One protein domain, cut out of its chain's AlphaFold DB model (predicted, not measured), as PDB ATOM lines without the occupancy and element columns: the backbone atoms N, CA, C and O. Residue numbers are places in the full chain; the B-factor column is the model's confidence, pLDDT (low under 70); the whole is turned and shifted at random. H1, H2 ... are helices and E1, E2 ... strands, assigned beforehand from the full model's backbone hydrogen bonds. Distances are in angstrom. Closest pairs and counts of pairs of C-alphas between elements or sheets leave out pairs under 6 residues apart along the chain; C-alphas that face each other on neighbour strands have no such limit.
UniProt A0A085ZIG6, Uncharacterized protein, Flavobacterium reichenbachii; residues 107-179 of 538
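AT A GLANCE: This is residues 107 to 179 of the 538 residues of an uncharacterized protein of Flavobacterium reichenbachii (UniProt A0A085ZIG6). A small, strongly twisted sheet, built round the long strand E3, stands between two helices, H1 on one side and H3 on the other, while the short helix H2 lies off the sheet near H3. E1 pairs along one side of E3, and the short strands E2 and E4 take different parts of its other side. The printed part has 73 residues, with three named helices and four named strands in the order E1, H1, E2, E3, E4, H2, H3, and its class is mixed, helices and strands. The sheet is branched and antiparallel. The whole is compact and rounded, with a radius of gyration of the C-alphas of 11.9 A and spans of 28 by 26 by 25 A.

IN THESE COORDINATES: E1, residues 107 to 112, begins with C-alpha 107 at (-23.544, -0.135, 26.890) and is 16.1 A long. H1 is residues 113 to 120, 10.5 A, and E2 is residues 131 to 133, 6.9 A. E3, residues 138 to 146, is the longest strand, 24.3 A from C-alpha 138 at (-14.696, 1.527, 39.772). E4 is residues 149 to 152, 9.9 A, and H2 is residues 155 to 161, 10.0 A. H3, residues 165 to 177, runs 18.1 A and ends with C-alpha 177 at (-31.314, -4.047, 31.003).

HOW THE PARTS SIT: E1 and E3 are antiparallel neighbours, with N 109 and O 141 2.8 A apart, within hydrogen-bond range. E2, E3 and E4 form a meander, each strand the antiparallel neighbour of the one before, in two hairpins. N 132 and O 140, 2.9 A, and N 144 and O 151, 2.7 A, are within hydrogen-bond range. E1 lies on one side of E3, E2 and E4 on the other side. H1 is on the sheet at a height of 8.4 A, slantwise to the strands; its closest C-alphas to E3 are Gln 113 and Tyr 139, 6.6 A. H3 is on the sheet at a height of 8.6 A; the closest C-alphas of H3 and E1 are Ala 172 and Phe 107, 4.5 A. H2 is not on the sheet; it is close to H3 but not clearly touching, Leu 158 and Leu 168 having the closest C-alphas at 7.7 A. H1 and H3 are apart. In H1, H2 and H3 every O i to N i+4 pair is within hydrogen-bond range.

THE WHOLE: The C-alphas farthest apart, those of Ile 123 and Asn 178, are 33.1 A apart. The printed part has no cut. The link from H1 to E2, 10 residues, is short; the other links are tight. The mean pLDDT of the printed part is 84.0, and residues 120 to 128 are under 70.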
ATOM      1  N   PHE A 107     -23.435   0.496  25.580       95.81
ATOM      2  CA  PHE A 107     -23.544  -0.135  26.890       95.81
ATOM      3  C   PHE A 107     -22.633   0.574  27.899       95.81
ATOM      4  O   PHE A 107     -21.556   1.049  27.522       95.81
ATOM      5  N   PRO A 108     -23.036   0.661  29.177       95.75
ATOM      6  CA  PRO A 108     -22.139   1.047  30.243       95.75
ATOM      7  C   PRO A 108     -21.303  -0.176  30.618       95.75
ATOM      8  O   PRO A 108     -21.813  -1.296  30.697       95.75
ATOM      9  N   ARG A 109     -20.010   0.035  30.838       94.50
ATOM     10  CA  ARG A 109     -19.070  -1.023  31.179       94.50
ATOM     11  C   ARG A 109     -18.262  -0.640  32.402       94.50
ATOM     12  O   ARG A 109     -17.604   0.396  32.398       94.50
ATOM     13  N   ILE A 110     -18.289  -1.480  33.431       95.38
ATOM     14  CA  ILE A 110     -17.440  -1.274  34.604       95.38
ATOM     15  C   ILE A 110     -15.997  -1.638  34.264       95.38
ATOM     16  O   ILE A 110     -15.718  -2.734  33.778       95.38
ATOM     17  N   GLU A 111     -15.087  -0.709  34.530       94.12
ATOM     18  CA  GLU A 111     -13.646  -0.862  34.358       94.12
ATOM     19  C   GLU A 111     -12.913  -0.205  35.539       94.12
ATOM     20  O   GLU A 111     -13.488   0.563  36.313       94.12
ATOM     21  N   ASN A 112     -11.621  -0.504  35.677       92.62
ATOM     22  CA  ASN A 112     -10.777   0.091  36.708       92.62
ATOM     23  C   ASN A 112     -10.087   1.374  36.225       92.62
ATOM     24  O   ASN A 112     -10.005   1.664  35.027       92.62
ATOM     25  N   GLN A 113      -9.531   2.136  37.168       87.81
ATOM     26  CA  GLN A 113      -8.855   3.398  36.858       87.81
ATOM     27  C   GLN A 113      -7.702   3.241  35.850       87.81
ATOM     28  O   GLN A 113      -7.474   4.129  35.026       87.81
ATOM     29  N   GLN A 114      -6.954   2.136  35.918       85.88
ATOM     30  CA  GLN A 114      -5.824   1.893  35.024       85.88
ATOM     31  C   GLN A 114      -6.294   1.756  33.571       85.88
ATOM     32  O   GLN A 114      -5.730   2.398  32.687       85.88
ATOM     33  N   PHE A 115      -7.373   1.009  33.337       87.25
ATOM     34  CA  PHE A 115      -7.967   0.847  32.015       87.25
ATOM     35  C   PHE A 115      -8.488   2.175  31.453       87.25
ATOM     36  O   PHE A 115      -8.280   2.470  30.274       87.25
ATOM     37  N   ILE A 116      -9.106   3.017  32.289       86.25
ATOM     38  CA  ILE A 116      -9.518   4.370  31.883       86.25
ATOM     39  C   ILE A 116      -8.297   5.206  31.490       86.25
ATOM     40  O   ILE A 116      -8.274   5.780  30.404       86.25
ATOM     41  N   LYS A 117      -7.243   5.224  32.318       81.88
ATOM     42  CA  LYS A 117      -5.993   5.946  32.024       81.88
ATOM     43  C   LYS A 117      -5.359   5.483  30.711       81.88
ATOM     44  O   LYS A 117      -4.851   6.312  29.964       81.88
ATOM     45  N   GLU A 118      -5.369   4.186  30.424       78.69
ATOM     46  CA  GLU A 118      -4.864   3.629  29.163       78.69
ATOM     47  C   GLU A 118      -5.754   3.991  27.968       78.69
ATOM     48  O   GLU A 118      -5.241   4.339  26.905       78.69
ATOM     49  N   SER A 119      -7.074   3.981  28.158       72.69
ATOM     50  CA  SER A 119      -8.053   4.336  27.125       72.69
ATOM     51  C   SER A 119      -7.972   5.815  26.744       72.69
ATOM     52  O   SER A 119      -7.971   6.140  25.559       72.69
ATOM     53  N   VAL A 120      -7.827   6.703  27.733       68.62
ATOM     54  CA  VAL A 120      -7.629   8.147  27.521       68.62
ATOM     55  C   VAL A 120      -6.272   8.422  26.876       68.62
ATOM     56  O   VAL A 120      -6.164   9.306  26.036       68.62
ATOM     57  N   LYS A 121      -5.236   7.631  27.188       63.38
ATOM     58  CA  LYS A 121      -3.905   7.776  26.580       63.38
ATOM     59  C   LYS A 121      -3.832   7.401  25.099       63.38
ATOM     60  O   LYS A 121      -2.783   7.609  24.485       63.38
ATOM     61  N   ASN A 122      -4.899   6.855  24.517       61.53
ATOM     62  CA  ASN A 122      -4.929   6.556  23.095       61.53
ATOM     63  C   ASN A 122      -4.918   7.860  22.273       61.53
ATOM     64  O   ASN A 122      -5.648   8.808  22.539       61.53
ATOM     65  N   ILE A 123      -4.062   7.878  21.255       51.41
ATOM     66  CA  ILE A 123      -3.578   9.038  20.488       51.41
ATOM     67  C   ILE A 123      -4.699   9.794  19.743       51.41
ATOM     68  O   ILE A 123      -4.537  10.951  19.367       51.41
ATOM     69  N   PHE A 124      -5.857   9.152  19.572       56.31
ATOM     70  CA  PHE A 124      -7.064   9.714  18.951       56.31
ATOM     71  C   PHE A 124      -8.277   9.735  19.902       56.31
ATOM     72  O   PHE A 124      -9.408   9.887  19.455       56.31
ATOM     73  N   ALA A 125      -8.055   9.535  21.205       52.00
ATOM     74  CA  ALA A 125      -9.101   9.456  22.229       52.00
ATOM     75  C   ALA A 125      -8.850  10.366  23.453       52.00
ATOM     76  O   ALA A 125      -9.674  10.391  24.371       52.00
ATOM     77  N   PHE A 126      -7.741  11.117  23.478       45.59
ATOM     78  CA  PHE A 126      -7.374  11.989  24.600       45.59
ATOM     79  C   PHE A 126      -8.467  13.041  24.875       45.59
ATOM     80  O   PHE A 126      -8.942  13.699  23.953       45.59
ATOM     81  N   ASP A 127      -8.897  13.130  26.139       51.75
ATOM     82  CA  ASP A 127      -9.984  13.968  26.693       51.75
ATOM     83  C   ASP A 127     -11.389  13.841  26.085       51.75
ATOM     84  O   ASP A 127     -12.318  14.538  26.515       51.75
ATOM     85  N   ASN A 128     -11.586  12.901  25.163       68.50
ATOM     86  CA  ASN A 128     -12.873  12.692  24.511       68.50
ATOM     87  C   ASN A 128     -13.597  11.429  24.964       68.50
ATOM     88  O   ASN A 128     -14.805  11.375  24.785       68.50
ATOM     89  N   VAL A 129     -12.935  10.434  25.559       81.44
ATOM     90  CA  VAL A 129     -13.640   9.236  26.046       81.44
ATOM     91  C   VAL A 129     -14.632   9.605  27.149       81.44
ATOM     92  O   VAL A 129     -14.281  10.279  28.115       81.44
ATOM     93  N   VAL A 130     -15.868   9.132  27.014       87.44
ATOM     94  CA  VAL A 130     -16.934   9.387  27.982       87.44
ATOM     95  C   VAL A 130     -16.915   8.302  29.055       87.44
ATOM     96  O   VAL A 130     -17.137   7.122  28.773       87.44
ATOM     97  N   TYR A 131     -16.659   8.703  30.297       91.31
ATOM     98  CA  TYR A 131     -16.714   7.828  31.463       91.31
ATOM     99  C   TYR A 131     -17.184   8.595  32.703       91.31
ATOM    100  O   TYR A 131     -16.982   9.802  32.796       91.31
ATOM    101  N   ASN A 132     -17.743   7.874  33.677       88.44
ATOM    102  CA  ASN A 132     -18.108   8.398  34.993       88.44
ATOM    103  C   ASN A 132     -17.351   7.642  36.089       88.44
ATOM    104  O   ASN A 132     -17.147   6.432  35.995       88.44
ATOM    105  N   LYS A 133     -16.949   8.335  37.155       88.75
ATOM    106  CA  LYS A 133     -16.405   7.690  38.358       88.75
ATOM    107  C   LYS A 133     -17.565   7.125  39.185       88.75
ATOM    108  O   LYS A 133     -18.483   7.873  39.505       88.75
ATOM    109  N   LEU A 134     -17.530   5.832  39.519       84.62
ATOM    110  CA  LEU A 134     -18.527   5.205  40.398       84.62
ATOM    111  C   LEU A 134     -18.070   5.261  41.861       84.62
ATOM    112  O   LEU A 134     -18.842   5.643  42.735       84.62
ATOM    113  N   ASN A 135     -16.804   4.921  42.115       82.25
ATOM    114  CA  ASN A 135     -16.104   5.126  43.386       82.25
ATOM    115  C   ASN A 135     -14.585   5.250  43.129       82.25
ATOM    116  O   ASN A 135     -14.163   5.454  41.990       82.25
ATOM    117  N   GLU A 136     -13.741   5.178  44.164       79.00
ATOM    118  CA  GLU A 136     -12.280   5.302  44.004       79.00
ATOM    119  C   GLU A 136     -11.651   4.223  43.104       79.00
ATOM    120  O   GLU A 136     -10.603   4.458  42.496       79.00
ATOM    121  N   GLU A 137     -12.300   3.067  42.961       85.19
ATOM    122  CA  GLU A 137     -11.781   1.913  42.222       85.19
ATOM    123  C   GLU A 137     -12.494   1.683  40.887       85.19
ATOM    124  O   GLU A 137     -11.852   1.359  39.883       85.19
ATOM    125  N   LEU A 138     -13.811   1.885  40.870       92.25
ATOM    126  CA  LEU A 138     -14.696   1.527  39.772       92.25
ATOM    127  C   LEU A 138     -15.103   2.747  38.954       92.25
ATOM    128  O   LEU A 138     -15.508   3.786  39.481       92.25
ATOM    129  N   TYR A 139     -15.050   2.583  37.639       93.38
ATOM    130  CA  TYR A 139     -15.418   3.588  36.653       93.38
ATOM    131  C   TYR A 139     -16.411   2.980  35.668       93.38
ATOM    132  O   TYR A 139     -16.305   1.813  35.298       93.38
ATOM    133  N   VAL A 140     -17.371   3.784  35.225       94.81
ATOM    134  CA  VAL A 140     -18.328   3.437  34.177       94.81
ATOM    135  C   VAL A 140     -17.812   4.007  32.866       94.81
ATOM    136  O   VAL A 140     -17.869   5.214  32.653       94.81
ATOM    137  N   LEU A 141     -17.309   3.148  31.989       94.25
ATOM    138  CA  LEU A 141     -16.927   3.496  30.629       94.25
ATOM    139  C   LEU A 141     -18.105   3.254  29.684       94.25
ATOM    140  O   LEU A 141     -18.652   2.152  29.650       94.25
ATOM    141  N   PHE A 142     -18.465   4.239  28.869       94.31
ATOM    142  CA  PHE A 142     -19.459   4.025  27.821       94.31
ATOM    143  C   PHE A 142     -18.799   3.444  26.582       94.31
ATOM    144  O   PHE A 142     -17.793   3.963  26.097       94.31
ATOM    145  N   VAL A 143     -19.366   2.359  26.063       93.06
ATOM    146  CA  VAL A 143     -18.812   1.648  24.912       93.06
ATOM    147  C   VAL A 143     -19.877   1.361  23.868       93.06
ATOM    148  O   VAL A 143     -21.030   1.095  24.193       93.06
ATOM    149  N   HIS A 144     -19.477   1.392  22.606       90.88
ATOM    150  CA  HIS A 144     -20.268   1.008  21.455       90.88
ATOM    151  C   HIS A 144     -19.778  -0.334  20.895       90.88
ATOM    152  O   HIS A 144     -18.588  -0.511  20.612       90.88
ATOM    153  N   GLU A 145     -20.697  -1.279  20.701       90.00
ATOM    154  CA  GLU A 145     -20.398  -2.553  20.053       90.00
ATOM    155  C   GLU A 145     -20.512  -2.488  18.536       90.00
ATOM    156  O   GLU A 145     -21.581  -2.225  17.975       90.00
ATOM    157  N   TYR A 146     -19.437  -2.884  17.858       85.62
ATOM    158  CA  TYR A 146     -19.425  -3.003  16.410       85.62
ATOM    159  C   TYR A 146     -18.623  -4.207  15.927       85.62
ATOM    160  O   TYR A 146     -17.418  -4.307  16.151       85.62
ATOM    161  N   LYS A 147     -19.290  -5.117  15.201       83.69
ATOM    162  CA  LYS A 147     -18.683  -6.329  14.611       83.69
ATOM    163  C   LYS A 147     -17.839  -7.136  15.617       83.69
ATOM    164  O   LYS A 147     -16.747  -7.589  15.288       83.69
ATOM    165  N   GLY A 148     -18.341  -7.283  16.845       79.94
ATOM    166  CA  GLY A 148     -17.658  -8.004  17.928       79.94
ATOM    167  C   GLY A 148     -16.511  -7.233  18.591       79.94
ATOM    168  O   GLY A 148     -15.794  -7.804  19.405       79.94
ATOM    169  N   LYS A 149     -16.318  -5.953  18.253       82.12
ATOM    170  CA  LYS A 149     -15.398  -5.049  18.948       82.12
ATOM    171  C   LYS A 149     -16.167  -4.151  19.908       82.12
ATOM    172  O   LYS A 149     -17.288  -3.748  19.607       82.12
ATOM    173  N   VAL A 150     -15.511  -3.803  21.009       86.50
ATOM    174  CA  VAL A 150     -15.984  -2.841  22.004       86.50
ATOM    175  C   VAL A 150     -15.148  -1.574  21.844       86.50
ATOM    176  O   VAL A 150     -13.929  -1.620  22.006       86.50
ATOM    177  N   ILE A 151     -15.788  -0.475  21.457       85.88
ATOM    178  CA  ILE A 151     -15.131   0.798  21.142       85.88
ATOM    179  C   ILE A 151     -15.610   1.839  22.159       85.88
ATOM    180  O   ILE A 151     -16.819   1.992  22.298       85.88
ATOM    181  N   PRO A 152     -14.726   2.552  22.876       88.50
ATOM    182  CA  PRO A 152     -15.145   3.625  23.777       88.50
ATOM    183  C   PRO A 152     -15.933   4.716  23.044       88.50
ATOM    184  O   PRO A 152     -15.512   5.163  21.978       88.50
ATOM    185  N   VAL A 153     -17.051   5.145  23.629       88.25
ATOM    186  CA  VAL A 153     -17.829   6.295  23.156       88.25
ATOM    187  C   VAL A 153     -17.061   7.572  23.465       88.25
ATOM    188  O   VAL A 153     -16.491   7.721  24.550       88.25
ATOM    189  N   GLN A 154     -17.064   8.499  22.516       84.31
ATOM    190  CA  GLN A 154     -16.403   9.787  22.626       84.31
ATOM    191  C   GLN A 154     -17.382  10.960  22.733       84.31
ATOM    192  O   GLN A 154     -18.538  10.870  22.336       84.31
ATOM    193  N   LYS A 155     -16.905  12.110  23.221       81.00
ATOM    194  CA  LYS A 155     -17.666  13.366  23.300       81.00
ATOM    195  C   LYS A 155     -18.209  13.794  21.935       81.00
ATOM    196  O   LYS A 155     -19.346  14.244  21.858       81.00
ATOM    197  N   SER A 156     -17.442  13.606  20.859       73.25
ATOM    198  CA  SER A 156     -17.908  13.867  19.490       73.25
ATOM    199  C   SER A 156     -19.075  12.966  19.084       73.25
ATOM    200  O   SER A 156     -19.971  13.415  18.375       73.25
ATOM    201  N   ASP A 157     -19.112  11.723  19.572       83.50
ATOM    202  CA  ASP A 157     -20.226  10.813  19.302       83.50
ATOM    203  C   ASP A 157     -21.512  11.296  19.979       83.50
ATOM    204  O   ASP A 157     -22.595  11.100  19.438       83.50
ATOM    205  N   LEU A 158     -21.415  11.971  21.132       83.56
ATOM    206  CA  LEU A 158     -22.577  12.574  21.794       83.56
ATOM    207  C   LEU A 158     -23.185  13.699  20.958       83.56
ATOM    208  O   LEU A 158     -24.405  13.798  20.873       83.56
ATOM    209  N   VAL A 159     -22.349  14.504  20.296       79.12
ATOM    210  CA  VAL A 159     -22.809  15.545  19.364       79.12
ATOM    211  C   VAL A 159     -23.519  14.910  18.169       79.12
ATOM    212  O   VAL A 159     -24.630  15.310  17.827       79.12
ATOM    213  N   ASP A 160     -22.920  13.871  17.585       79.69
ATOM    214  CA  ASP A 160     -23.480  13.123  16.452       79.69
ATOM    215  C   ASP A 160     -24.819  12.439  16.791       79.69
ATOM    216  O   ASP A 160     -25.712  12.357  15.945       79.69
ATOM    217  N   LEU A 161     -24.963  11.951  18.026       84.88
ATOM    218  CA  LEU A 161     -26.193  11.354  18.552       84.88
ATOM    219  C   LEU A 161     -27.210  12.395  19.040       84.88
ATOM    220  O   LEU A 161     -28.365  12.035  19.272       84.88
ATOM    221  N   ASN A 162     -26.795  13.656  19.191       88.19
ATOM    222  CA  ASN A 162     -27.532  14.708  19.888       88.19
ATOM    223  C   ASN A 162     -27.953  14.277  21.308       88.19
ATOM    224  O   ASN A 162     -29.118  14.399  21.680       88.19
ATOM    225  N   TYR A 163     -27.012  13.706  22.065       86.75
ATOM    226  CA  TYR A 163     -27.207  13.229  23.435       86.75
ATOM    227  C   TYR A 163     -26.464  14.115  24.439       86.75
ATOM    228  O   TYR A 163     -25.295  14.453  24.263       86.75
ATOM    229  N   SER A 164     -27.120  14.402  25.554       87.75
ATOM    230  CA  SER A 164     -26.481  14.757  26.819       87.75
ATOM    231  C   SER A 164     -25.866  13.521  27.498       87.75
ATOM    232  O   SER A 164     -26.135  12.374  27.127       87.75
ATOM    233  N   LEU A 165     -25.043  13.735  28.532       83.31
ATOM    234  CA  LEU A 165     -24.499  12.633  29.340       83.31
ATOM    235  C   LEU A 165     -25.599  11.827  30.047       83.31
ATOM    236  O   LEU A 165     -25.485  10.607  30.153       83.31
ATOM    237  N   ASP A 166     -26.674  12.487  30.479       84.81
ATOM    238  CA  ASP A 166     -27.796  11.822  31.144       84.81
ATOM    239  C   ASP A 166     -28.593  10.959  30.160       84.81
ATOM    240  O   ASP A 166     -28.938   9.819  30.473       84.81
ATOM    241  N   GLU A 167     -28.830  11.448  28.940       90.25
ATOM    242  CA  GLU A 167     -29.474  10.663  27.878       90.25
ATOM    243  C   GLU A 167     -28.618   9.460  27.471       90.25
ATOM    244  O   GLU A 167     -29.148   8.361  27.281       90.25
ATOM    245  N   LEU A 168     -27.292   9.626  27.407       93.00
ATOM    246  CA  LEU A 168     -26.362   8.519  27.206       93.00
ATOM    247  C   LEU A 168     -26.476   7.487  28.334       93.00
ATOM    248  O   LEU A 168     -26.596   6.295  28.048       93.00
ATOM    249  N   TRP A 169     -26.466   7.925  29.598       92.25
ATOM    250  CA  TRP A 169     -26.608   7.045  30.760       92.25
ATOM    251  C   TRP A 169     -27.914   6.253  30.698       92.25
ATOM    252  O   TRP A 169     -27.903   5.023  30.788       92.25
ATOM    253  N   GLN A 170     -29.038   6.939  30.484       90.12
ATOM    254  CA  GLN A 170     -30.360   6.322  30.382       90.12
ATOM    255  C   GLN A 170     -30.431   5.327  29.223       90.12
ATOM    256  O   GLN A 170     -30.900   4.202  29.397       90.12
ATOM    257  N   LYS A 171     -29.930   5.697  28.039       94.69
ATOM    258  CA  LYS A 171     -29.956   4.812  26.873       94.69
ATOM    259  C   LYS A 171     -29.063   3.589  27.066       94.69
ATOM    260  O   LYS A 171     -29.485   2.473  26.770       94.69
ATOM    261  N   ALA A 172     -27.853   3.777  27.584       95.69
ATOM    262  CA  ALA A 172     -26.906   2.694  27.802       95.69
ATOM    263  C   ALA A 172     -27.421   1.704  28.862       95.69
ATOM    264  O   ALA A 172     -27.397   0.494  28.642       95.69
ATOM    265  N   THR A 173     -27.937   2.199  29.989       92.75
ATOM    266  CA  THR A 173     -28.526   1.349  31.041       92.75
ATOM    267  C   THR A 173     -29.796   0.640  30.568       92.75
ATOM    268  O   THR A 173     -29.981  -0.537  30.876       92.75
ATOM    269  N   LEU A 174     -30.625   1.286  29.739       92.62
ATOM    270  CA  LEU A 174     -31.763   0.637  29.085       92.62
ATOM    271  C   LEU A 174     -31.314  -0.510  28.169       92.62
ATOM    272  O   LEU A 174     -31.890  -1.596  28.219       92.62
ATOM    273  N   ASN A 175     -30.277  -0.299  27.356       94.31
ATOM    274  CA  ASN A 175     -29.727  -1.348  26.497       94.31
ATOM    275  C   ASN A 175     -29.156  -2.509  27.325       94.31
ATOM    276  O   ASN A 175     -29.405  -3.665  26.988       94.31
ATOM    277  N   LEU A 176     -28.445  -2.212  28.422       92.56
ATOM    278  CA  LEU A 176     -27.934  -3.212  29.364       92.56
ATOM    279  C   LEU A 176     -29.075  -4.043  29.970       92.56
ATOM    280  O   LEU A 176     -29.009  -5.269  29.977       92.56
ATOM    281  N   ASN A 177     -30.141  -3.387  30.430       89.44
ATOM    282  CA  ASN A 177     -31.314  -4.047  31.003       89.44
ATOM    283  C   ASN A 177     -32.069  -4.920  29.982       89.44
ATOM    284  O   ASN A 177     -32.710  -5.899  30.355       89.44
ATOM    285  N   ASN A 178     -31.971  -4.584  28.695       89.81
ATOM    286  CA  ASN A 178     -32.582  -5.329  27.597       89.81
ATOM    287  C   ASN A 178     -31.682  -6.444  27.034       89.81
ATOM    288  O   ASN A 178     -32.059  -7.077  26.041       89.81
ATOM    289  N   LEU A 179     -30.507  -6.700  27.625       88.38
ATOM    290  CA  LEU A 179     -29.671  -7.816  27.197       88.38
ATOM    291  C   LEU A 179     -30.425  -9.147  27.370       88.38
ATOM    292  O   LEU A 179     -31.014  -9.406  28.423       88.38
TER     293      LEU A 179